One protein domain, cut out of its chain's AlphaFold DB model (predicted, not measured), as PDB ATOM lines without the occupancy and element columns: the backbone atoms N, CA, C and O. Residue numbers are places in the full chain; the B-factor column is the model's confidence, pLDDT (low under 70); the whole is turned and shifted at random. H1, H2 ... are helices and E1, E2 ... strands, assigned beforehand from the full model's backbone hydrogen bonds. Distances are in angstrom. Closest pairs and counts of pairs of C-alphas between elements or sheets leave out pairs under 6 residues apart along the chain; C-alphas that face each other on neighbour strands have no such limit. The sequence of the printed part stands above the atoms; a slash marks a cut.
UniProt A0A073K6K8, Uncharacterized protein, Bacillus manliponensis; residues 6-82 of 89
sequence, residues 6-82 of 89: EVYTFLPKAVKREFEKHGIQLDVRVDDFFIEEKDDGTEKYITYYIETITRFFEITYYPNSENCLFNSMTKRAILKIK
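This is residues 6 to 82 of the 89 residues of an uncharacterized protein of Bacillus manliponensis (UniProt A0A073K6K8). A single twisted sheet of four strands forms a wall, with H2 slantwise over one face at E3 and E4; short H1 is on that side too, near the first residue of E1, and no named helix covers the other face. H3 follows E4 and stands beside the sheet, next to E3, rather than over it. The printed part has 77 residues with three named helices and four named strands, in the order H1 H2 E1 E2 E3 E4 H3. The sheet runs E1 - E2 - E3 - E4, all antiparallel, and the class is mixed, helices and strands. The whole is compact, with a radius of gyration of the C-alphas of 12.1 A and spans of 34 by 25 by 20 A.

H1, residues 6 to 10, and H2, residues 13 to 21, are close but not clearly touching, the closest C-alphas being those of Tyr 8 and Lys 16, 7.2 A apart. E1, residues 33 to 39, E2, residues 44 to 51, E3, residues 56 to 62, and E4, residues 67 to 70, form a meander, each strand the antiparallel neighbour of the one before, and each successive pair is a hairpin. Across E1 and E2, N 36 and O 47 are within hydrogen-bond range at 2.9 A. Across E2 and E3, N 48 and O 59 are at 2.8 A. Across E3 and E4, N 69 and O 60 are at 2.8 A. E1 and E4 are edge strands. H1 is not on the sheet, but only just, with 4 pairs of C-alphas within 10 A; its closest approach to E1 is between the C-alphas of Val 7 and Phe 33, 7.3 A. H2 is on the sheet at a height of 10.2 A, over E3 and only just over E4, where 3 of its C-alphas fall; it runs slantwise to the strands, at 46 degrees to E3 on the local plane. The closest C-alphas of H2 and E4 are those of Val 15 and Cys 68, 6.5 A apart. H3, residues 72 to 82, stands at the sheet's level, 2.9 A in height; its closest C-alpha to E3 is that of Thr 74, 5.1 A from that of Phe 57. H2 and H3 are apart. In H1, H2 and H3 every O i to N i+4 pair is within hydrogen-bond range.

H1 begins at C-alpha 6, (120.531, 92.251, 131.039). H2 is 12.2 A long from first to last C-alpha. E1 measures 20.4 A, E2 23.1 A, E3 19.9 A and E4 10.3 A; E1 begins at C-alpha 33, (125.353, 91.094, 139.871). H3 is 15.4 A long and ends at C-alpha 82, (145.027, 97.520, 129.569).

The two C-alphas farthest apart are those of Gly 41 and Ile 53, 35.1 A. The printed part has no cut. The link from H2 to E1, with 11 residues, is long; the other links are tight. The mean pLDDT of the printed part is 83.9, and residues 6 to 9 and 28 to 30 are under 70.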
ATOM      1  N   GLU A   6     121.344  91.777 129.915       54.53
ATOM      2  CA  GLU A   6     120.531  92.251 131.039       54.53
ATOM      3  C   GLU A   6     121.321  93.165 131.992       54.53
ATOM      4  O   GLU A   6     120.884  94.285 132.241       54.53
ATOM      5  N   VAL A   7     122.531  92.786 132.430       60.81
ATOM      6  CA  VAL A   7     123.324  93.610 133.373       60.81
ATOM      7  C   VAL A   7     123.711  94.960 132.772       60.81
ATOM      8  O   VAL A   7     123.539  95.996 133.416       60.81
ATOM      9  N   TYR A   8     124.138  94.985 131.504       66.06
ATOM     10  CA  TYR A   8     124.395  96.249 130.815       66.06
ATOM     11  C   TYR A   8     123.147  97.120 130.746       66.06
ATOM     12  O   TYR A   8     123.289  98.334 130.741       66.06
ATOM     13  N   THR A   9     121.935  96.566 130.709       68.44
ATOM     14  CA  THR A   9     120.702  97.366 130.692       68.44
ATOM     15  C   THR A   9     120.458  98.069 132.030       68.44
ATOM     16  O   THR A   9     120.012  99.217 132.024       68.44
ATOM     17  N   PHE A  10     120.828  97.444 133.152       75.62
ATOM     18  CA  PHE A  10     120.640  97.995 134.501       75.62
ATOM     19  C   PHE A  10     121.679  99.045 134.912       75.62
ATOM     20  O   PHE A  10     121.421  99.841 135.813       75.62
ATOM     21  N   LEU A  11     122.841  99.086 134.256       84.69
ATOM     22  CA  LEU A  11     123.880 100.058 134.597       84.69
ATOM     23  C   LEU A  11     123.531 101.481 134.109       84.69
ATOM     24  O   LEU A  11     123.081 101.662 132.972       84.69
ATOM     25  N   PRO A  12     123.808 102.533 134.901       87.19
ATOM     26  CA  PRO A  12     123.748 103.916 134.440       87.19
ATOM     27  C   PRO A  12     124.707 104.165 133.271       87.19
ATOM     28  O   PRO A  12     125.777 103.562 133.185       87.19
ATOM     29  N   LYS A  13     124.365 105.110 132.385       87.69
ATOM     30  CA  LYS A  13     125.206 105.453 131.219       87.69
ATOM     31  C   LYS A  13     126.641 105.824 131.607       87.69
ATOM     32  O   LYS A  13     127.562 105.440 130.895       87.69
ATOM     33  N   ALA A  14     126.829 106.538 132.719       87.25
ATOM     34  CA  ALA A  14     128.152 106.910 133.221       87.25
ATOM     35  C   ALA A  14     129.011 105.675 133.552       87.25
ATOM     36  O   ALA A  14     130.154 105.582 133.112       87.25
ATOM     37  N   VAL A  15     128.422 104.680 134.224       87.75
ATOM     38  CA  VAL A  15     129.103 103.425 134.572       87.75
ATOM     39  C   VAL A  15     129.477 102.633 133.315       87.75
ATOM     40  O   VAL A  15     130.610 102.171 133.196       87.75
ATOM     41  N   LYS A  16     128.567 102.534 132.333       87.69
ATOM     42  CA  LYS A  16     128.857 101.869 131.045       87.69
ATOM     43  C   LYS A  16     130.024 102.531 130.315       87.69
ATOM     44  O   LYS A  16     130.935 101.840 129.871       87.69
ATOM     45  N   ARG A  17     130.017 103.866 130.235       87.31
ATOM     46  CA  ARG A  17     131.073 104.639 129.565       87.31
ATOM     47  C   ARG A  17     132.441 104.416 130.187       87.31
ATOM     48  O   ARG A  17     133.424 104.348 129.457       87.31
ATOM     49  N   GLU A  18     132.526 104.298 131.510       86.69
ATOM     50  CA  GLU A  18     133.808 103.996 132.140       86.69
ATOM     51  C   GLU A  18     134.300 102.592 131.766       86.69
ATOM     52  O   GLU A  18     135.460 102.444 131.389       86.69
ATOM     53  N   PHE A  19     133.438 101.573 131.750       84.31
ATOM     54  CA  PHE A  19     133.846 100.253 131.259       84.31
ATOM     55  C   PHE A  19     134.324 100.281 129.803       84.31
ATOM     56  O   PHE A  19     135.398  99.756 129.506       84.31
ATOM     57  N   GLU A  20     133.587 100.952 128.916       84.88
ATOM     58  CA  GLU A  20     133.943 101.107 127.498       84.88
ATOM     59  C   GLU A  20     135.301 101.806 127.318       84.88
ATOM     60  O   GLU A  20     136.172 101.308 126.607       84.88
ATOM     61  N   LYS A  21     135.532 102.914 128.029       84.62
ATOM     62  CA  LYS A  21     136.806 103.660 128.046       84.62
ATOM     63  C   LYS A  21     137.988 102.812 128.519       84.62
ATOM     64  O   LYS A  21     139.139 103.090 128.176       84.62
ATOM     65  N   HIS A  22     137.719 101.800 129.336       81.94
ATOM     66  CA  HIS A  22     138.713 100.868 129.845       81.94
ATOM     67  C   HIS A  22     138.808  99.567 129.030       81.94
ATOM     68  O   HIS A  22     139.596  98.700 129.401       81.94
ATOM     69  N   GLY A  23     138.063  99.441 127.923       78.25
ATOM     70  CA  GLY A  23     138.065  98.254 127.063       78.25
ATOM     71  C   GLY A  23     137.466  97.017 127.735       78.25
ATOM     72  O   GLY A  23     137.815  95.891 127.390       78.25
ATOM     73  N   ILE A  24     136.603  97.207 128.735       80.31
ATOM     74  CA  ILE A  24     136.032  96.117 129.524       80.31
ATOM     75  C   ILE A  24     134.696  95.711 128.918       80.31
ATOM     76  O   ILE A  24     133.751  96.497 128.898       80.31
ATOM     77  N   GLN A  25     134.618  94.458 128.481       74.75
ATOM     78  CA  GLN A  25     133.361  93.795 128.160       74.75
ATOM     79  C   GLN A  25     132.943  92.926 129.344       74.75
ATOM     80  O   GLN A  25     133.675  92.021 129.751       74.75
ATOM     81  N   LEU A  26     131.778  93.220 129.918       71.81
ATOM     82  CA  LEU A  26     131.202  92.400 130.980       71.81
ATOM     83  C   LEU A  26     130.490  91.191 130.363       71.81
ATOM     84  O   LEU A  26     129.374  91.315 129.869       71.81
ATOM     85  N   ASP A  27     131.136  90.029 130.414       70.44
ATOM     86  CA  ASP A  27     130.478  88.732 130.220       70.44
ATOM     87  C   ASP A  27     130.087  88.184 131.600       70.44
ATOM     88  O   ASP A  27     130.907  87.601 132.318       70.44
ATOM     89  N   VAL A  28     128.860  88.505 132.018       67.06
ATOM     90  CA  VAL A  28     128.361  88.320 133.390       67.06
ATOM     91  C   VAL A  28     126.961  87.744 133.374       67.06
ATOM     92  O   VAL A  28     126.144  88.070 132.510       67.06
ATOM     93  N   ARG A  29     126.656  86.896 134.353       67.56
ATOM     94  CA  ARG A  29     125.289  86.431 134.578       67.56
ATOM     95  C   ARG A  29     124.589  87.377 135.554       67.56
ATOM     96  O   ARG A  29     125.237  88.098 136.301       67.56
ATOM     97  N   VAL A  30     123.257  87.392 135.544       67.19
ATOM     98  CA  VAL A  30     122.476  88.280 136.428       67.19
ATOM     99  C   VAL A  30     122.609  87.886 137.903       67.19
ATOM    100  O   VAL A  30     122.561  88.753 138.764       67.19
ATOM    101  N   ASP A  31     122.816  86.604 138.202       73.56
ATOM    102  CA  ASP A  31     123.107  86.101 139.551       73.56
ATOM    103  C   ASP A  31     124.473  86.554 140.091       73.56
ATOM    104  O   ASP A  31     124.660  86.589 141.305       73.56
ATOM    105  N   ASP A  32     125.378  86.982 139.210       76.75
ATOM    106  CA  ASP A  32     126.713  87.494 139.540       76.75
ATOM    107  C   ASP A  32     126.728  89.034 139.708       76.75
ATOM    108  O   ASP A  32     127.783  89.678 139.719       76.75
ATOM    109  N   PHE A  33     125.543  89.650 139.799       82.69
ATOM    110  CA  PHE A  33     125.353  91.094 139.871       82.69
ATOM    111  C   PHE A  33     124.580  91.499 141.127       82.69
ATOM    112  O   PHE A  33     123.466  91.037 141.377       82.69
ATOM    113  N   PHE A  34     125.154  92.415 141.902       86.62
ATOM    114  CA  PHE A  34     124.567  92.905 143.143       86.62
ATOM    115  C   PHE A  34     124.686  94.431 143.252       86.62
ATOM    116  O   PHE A  34     125.672  95.026 142.812       86.62
ATOM    117  N   ILE A  35     123.666  95.067 143.831       88.94
ATOM    118  CA  ILE A  35     123.580  96.521 143.996       88.94
ATOM    119  C   ILE A  35     123.364  96.844 145.472       88.94
ATOM    120  O   ILE A  35     122.448  96.309 146.095       88.94
ATOM    121  N   GLU A  36     124.148  97.782 145.999       92.06
ATOM    122  CA  GLU A  36     123.885  98.420 147.289       92.06
ATOM    123  C   GLU A  36     123.657  99.918 147.119       92.06
ATOM    124  O   GLU A  36     124.479 100.613 146.528       92.06
ATOM    125  N   GLU A  37     122.575 100.437 147.694       92.69
ATOM    126  CA  GLU A  37     122.345 101.877 147.812       92.69
ATOM    127  C   GLU A  37     122.727 102.354 149.213       92.69
ATOM    128  O   GLU A  37     122.336 101.758 150.221       92.69
ATOM    129  N   LYS A  38     123.496 103.439 149.281       91.19
ATOM    130  CA  LYS A  38     123.987 104.036 150.524       91.19
ATOM    131  C   LYS A  38     123.899 105.558 150.453       91.19
ATOM    132  O   LYS A  38     123.687 106.135 149.390       91.19
ATOM    133  N   ASP A  39     124.050 106.200 151.601       90.69
ATOM    134  CA  ASP A  39     124.060 107.654 151.760       90.69
ATOM    135  C   ASP A  39     125.266 108.012 152.637       90.69
ATOM    136  O   ASP A  39     125.434 107.431 153.714       90.69
ATOM    137  N   ASP A  40     126.153 108.887 152.156       86.81
ATOM    138  CA  ASP A  40     127.331 109.339 152.915       86.81
ATOM    139  C   ASP A  40     127.077 110.621 153.727       86.81
ATOM    140  O   ASP A  40     127.997 111.170 154.335       86.81
ATOM    141  N   GLY A  41     125.829 111.096 153.759       87.06
ATOM    142  CA  GLY A  41     125.407 112.342 154.392       87.06
ATOM    143  C   GLY A  41     125.516 113.568 153.484       87.06
ATOM    144  O   GLY A  41     124.962 114.613 153.825       87.06
ATOM    145  N   THR A  42     126.198 113.458 152.338       85.31
ATOM    146  CA  THR A  42     126.263 114.503 151.306       85.31
ATOM    147  C   THR A  42     125.371 114.143 150.128       85.31
ATOM    148  O   THR A  42     124.589 114.974 149.664       85.31
ATOM    149  N   GLU A  43     125.458 112.901 149.658       89.12
ATOM    150  CA  GLU A  43     124.556 112.378 148.647       89.12
ATOM    151  C   GLU A  43     124.384 110.858 148.734       89.12
ATOM    152  O   GLU A  43     125.161 110.121 149.347       89.12
ATOM    153  N   LYS A  44     123.336 110.379 148.062       92.94
ATOM    154  CA  LYS A  44     123.143 108.952 147.835       92.94
ATOM    155  C   LYS A  44     124.129 108.459 146.790       92.94
ATOM    156  O   LYS A  44     124.340 109.122 145.778       92.94
ATOM    157  N   TYR A  45     124.659 107.267 146.995       93.50
ATOM    158  CA  TYR A  45     125.506 106.577 146.039       93.50
ATOM    159  C   TYR A  45     125.100 105.115 145.913       93.50
ATOM    160  O   TYR A  45     124.494 104.525 146.808       93.50
ATOM    161  N   ILE A  46     125.424 104.540 144.763       93.88
ATOM    162  CA  ILE A  46     125.067 103.179 144.390       93.88
ATOM    163  C   ILE A  46     126.358 102.413 144.148       93.88
ATOM    164  O   ILE A  46     127.135 102.790 143.272       93.88
ATOM    165  N   THR A  47     126.598 101.344 144.895       92.62
ATOM    166  CA  THR A  47     127.723 100.446 144.648       92.62
ATOM    167  C   THR A  47     127.256  99.237 143.843       92.62
ATOM    168  O   THR A  47     126.388  98.485 144.279       92.62
ATOM    169  N   TYR A  48     127.843  99.061 142.661       90.25
ATOM    170  CA  TYR A  48     127.656  97.908 141.789       90.25
ATOM    171  C   TYR A  48     128.776  96.906 142.032       90.25
ATOM    172  O   TYR A  48     129.951  97.228 141.842       90.25
ATOM    173  N   TYR A  49     128.398  95.693 142.403       90.00
ATOM    174  CA  TYR A  49     129.282  94.548 142.527       90.00
ATOM    175  C   TYR A  49     129.006  93.612 141.357       90.00
ATOM    176  O   TYR A  49     127.880  93.153 141.170       90.00
ATOM    177  N   ILE A  50     130.021  93.393 140.529       87.81
ATOM    178  CA  ILE A  50     129.893  92.677 139.266       87.81
ATOM    179  C   ILE A  50     130.977  91.609 139.207       87.81
ATOM    180  O   ILE A  50     132.158  91.914 139.019       87.81
ATOM    181  N   GLU A  51     130.580  90.353 139.352       84.94
ATOM    182  CA  GLU A  51     131.470  89.216 139.179       84.94
ATOM    183  C   GLU A  51     131.400  88.706 137.734       84.94
ATOM    184  O   GLU A  51     130.341  88.465 137.165       84.94
ATOM    185  N   THR A  52     132.561  88.597 137.098       79.69
ATOM    186  CA  THR A  52     132.734  87.961 135.787       79.69
ATOM    187  C   THR A  52     133.420  86.618 135.988       79.69
ATOM    188  O   THR A  52     134.012  86.359 137.032       79.69
ATOM    189  N   ILE A  53     133.491  85.814 134.927       76.25
ATOM    190  CA  ILE A  53     134.224  84.537 134.921       76.25
ATOM    191  C   ILE A  53     135.684  84.684 135.399       76.25
ATOM    192  O   ILE A  53     136.264  83.730 135.915       76.25
ATOM    193  N   THR A  54     136.306  85.854 135.212       75.12
ATOM    194  CA  THR A  54     137.750  86.034 135.459       75.12
ATOM    195  C   THR A  54     138.094  87.071 136.522       75.12
ATOM    196  O   THR A  54     139.233  87.109 136.994       75.12
ATOM    197  N   ARG A  55     137.163  87.966 136.861       83.06
ATOM    198  CA  ARG A  55     137.430  89.181 137.641       83.06
ATOM    199  C   ARG A  55     136.187  89.650 138.379       83.06
ATOM    200  O   ARG A  55     135.080  89.516 137.870       83.06
ATOM    201  N   PHE A  56     136.413  90.311 139.504       85.31
ATOM    202  CA  PHE A  56     135.392  91.012 140.269       85.31
ATOM    203  C   PHE A  56     135.575  92.526 140.131       85.31
ATOM    204  O   PHE A  56     136.702  93.023 140.241       85.31
ATOM    205  N   PHE A  57     134.480  93.242 139.900       88.06
ATOM    206  CA  PHE A  57     134.435  94.694 139.784       88.06
ATOM    207  C   PHE A  57     133.517  95.280 140.853       88.06
ATOM    208  O   PHE A  57     132.399  94.820 141.051       88.06
ATOM    209  N   GLU A  58     133.988  96.334 141.506       92.62
ATOM    210  CA  GLU A  58     133.241  97.120 142.481       92.62
ATOM    211  C   GLU A  58     133.303  98.589 142.071       92.62
ATOM    212  O   GLU A  58     134.389  99.183 141.986       92.62
ATOM    213  N   ILE A  59     132.134  99.162 141.801       91.38
ATOM    214  CA  ILE A  59     131.991 100.525 141.295       91.38
ATOM    215  C   ILE A  59     131.024 101.283 142.173       91.38
ATOM    216  O   ILE A  59     129.846 100.952 142.210       91.38
ATOM    217  N   THR A  60     131.498 102.352 142.796       93.50
ATOM    218  CA  THR A  60     130.635 103.308 143.484       93.50
ATOM    219  C   THR A  60     130.261 104.431 142.529       93.50
ATOM    220  O   THR A  60     131.127 105.141 142.025       93.50
ATOM    221  N   TYR A  61     128.970 104.593 142.280       94.38
ATOM    222  CA  TYR A  61     128.396 105.605 141.410       94.38
ATOM    223  C   TYR A  61     127.638 106.647 142.223       94.38
ATOM    224  O   TYR A  61     126.764 106.307 143.018       94.38
ATOM    225  N   TYR A  62     127.937 107.911 141.962       93.94
ATOM    226  CA  TYR A  62     127.278 109.065 142.551       93.94
ATOM    227  C   TYR A  62     126.321 109.690 141.521       93.94
ATOM    228  O   TYR A  62     126.787 110.314 140.563       93.94
ATOM    229  N   PRO A  63     124.989 109.516 141.656       89.69
ATOM    230  CA  PRO A  63     124.036 109.902 140.620       89.69
ATOM    231  C   PRO A  63     123.978 111.401 140.323       89.69
ATOM    232  O   PRO A  63     123.798 111.761 139.164       89.69
ATOM    233  N   ASN A  64     124.150 112.279 141.320       90.25
ATOM    234  CA  ASN A  64     124.030 113.722 141.076       90.25
ATOM    235  C   ASN A  64     125.243 114.287 140.331       90.25
ATOM    236  O   ASN A  64     125.100 115.193 139.515       90.25
ATOM    237  N   SER A  65     126.435 113.765 140.628       90.62
ATOM    238  CA  SER A  65     127.694 114.191 140.006       90.62
ATOM    239  C   SER A  65     128.066 113.378 138.761       90.62
ATOM    240  O   SER A  65     129.053 113.691 138.100       90.62
ATOM    241  N   GLU A  66     127.302 112.324 138.455       90.38
ATOM    242  CA  GLU A  66     127.632 111.281 137.477       90.38
ATOM    243  C   GLU A  66     129.035 110.660 137.668       90.38
ATOM    244  O   GLU A  66     129.617 110.098 136.736       90.38
ATOM    245  N   ASN A  67     129.587 110.733 138.881       90.12
ATOM    246  CA  ASN A  67     130.947 110.296 139.167       90.12
ATOM    247  C   ASN A  67     131.011 108.790 139.463       90.12
ATOM    248  O   ASN A  67     130.143 108.242 140.144       90.12
ATOM    249  N   CYS A  68     132.065 108.126 138.987       91.56
ATOM    250  CA  CYS A  68     132.326 106.707 139.225       91.56
ATOM    251  C   CYS A  68     133.664 106.537 139.950       91.56
ATOM    252  O   CYS A  68     134.710 106.973 139.466       91.56
ATOM    253  N   LEU A  69     133.645 105.864 141.097       91.12
ATOM    254  CA  LEU A  69     134.829 105.523 141.871       91.12
ATOM    255  C   LEU A  69     135.067 104.015 141.861       91.12
ATOM    256  O   LEU A  69     134.148 103.214 142.009       91.12
ATOM    257  N   PHE A  70     136.340 103.649 141.746       89.75
ATOM    258  CA  PHE A  70     136.799 102.264 141.762       89.75
ATOM    259  C   PHE A  70     137.629 101.988 143.009       89.75
ATOM    260  O   PHE A  70     138.553 102.752 143.335       89.75
ATOM    261  N   ASN A  71     137.365 100.853 143.653       87.12
ATOM    262  CA  ASN A  71     138.236 100.351 144.708       87.12
ATOM    263  C   ASN A  71     139.604  99.906 144.135       87.12
ATOM    264  O   ASN A  71     139.811  99.802 142.920       87.12
ATOM    265  N   SER A  72     140.574  99.644 145.014       85.12
ATOM    266  CA  SER A  72     141.941  99.286 144.602       85.12
ATOM    267  C   SER A  72     142.011  97.987 143.791       85.12
ATOM    268  O   SER A  72     142.834  97.876 142.880       85.12
ATOM    269  N   MET A  73     141.140  97.017 144.081       86.12
ATOM    270  CA  MET A  73     141.088  95.740 143.360       86.12
ATOM    271  C   MET A  73     140.595  95.927 141.926       86.12
ATOM    272  O   MET A  73     141.238  95.457 140.988       86.12
ATOM    273  N   THR A  74     139.530  96.701 141.753       86.31
ATOM    274  CA  THR A  74     138.949  97.062 140.458       86.31
ATOM    275  C   THR A  74     139.934  97.863 139.619       86.31
ATOM    276  O   THR A  74     140.169  97.534 138.459       86.31
ATOM    277  N   LYS A  75     140.618  98.848 140.217       85.94
ATOM    278  CA  LYS A  75     141.696  99.592 139.543       85.94
ATOM    279  C   LYS A  75     142.791  98.659 139.031       85.94
ATOM    280  O   LYS A  75     143.226  98.785 137.889       85.94
ATOM    281  N   ARG A  76     143.219  97.692 139.846       84.31
ATOM    282  CA  ARG A  76     144.239  96.713 139.450       84.31
ATOM    283  C   ARG A  76     143.746  95.775 138.348       84.31
ATOM    284  O   ARG A  76     144.516  95.444 137.451       84.31
ATOM    285  N   ALA A  77     142.487  95.351 138.411       84.19
ATOM    286  CA  ALA A  77     141.849  94.547 137.376       84.19
ATOM    287  C   ALA A  77     141.819  95.291 136.031       84.19
ATOM    288  O   ALA A  77     142.237  94.723 135.026       84.19
ATOM    289  N   ILE A  78     141.423  96.568 136.041       83.75
ATOM    290  CA  ILE A  78     141.438  97.462 134.876       83.75
ATOM    291  C   ILE A  78     142.851  97.601 134.294       83.75
ATOM    292  O   ILE A  78     143.026  97.466 133.085       83.75
ATOM    293  N   LEU A  79     143.866  97.853 135.129       82.94
ATOM    294  CA  LEU A  79     145.251  98.001 134.661       82.94
ATOM    295  C   LEU A  79     145.752  96.733 133.963       82.94
ATOM    296  O   LEU A  79     146.234  96.813 132.844       82.94
ATOM    297  N   LYS A  80     145.516  95.556 134.554       81.50
ATOM    298  CA  LYS A  80     145.882  94.276 133.927       81.50
ATOM    299  C   LYS A  80     145.196  94.040 132.580       81.50
ATOM    300  O   LYS A  80     145.746  93.330 131.750       81.50
ATOM    301  N   ILE A  81     143.977  94.550 132.389       79.44
ATOM    302  CA  ILE A  81     143.283  94.468 131.095       79.44
ATOM    303  C   ILE A  81     143.999  95.344 130.077       79.44
ATOM    304  O   ILE A  81     144.302  94.868 128.992       79.44
ATOM    305  N   LYS A  82     144.307  96.592 130.445       74.56
ATOM    306  CA  LYS A  82     145.027  97.520 129.569       74.56
ATOM    307  C   LYS A  82     146.392  96.982 129.160       74.56
ATOM    308  O   LYS A  82     146.675  96.963 127.972       74.56
TER     309      LYS A  82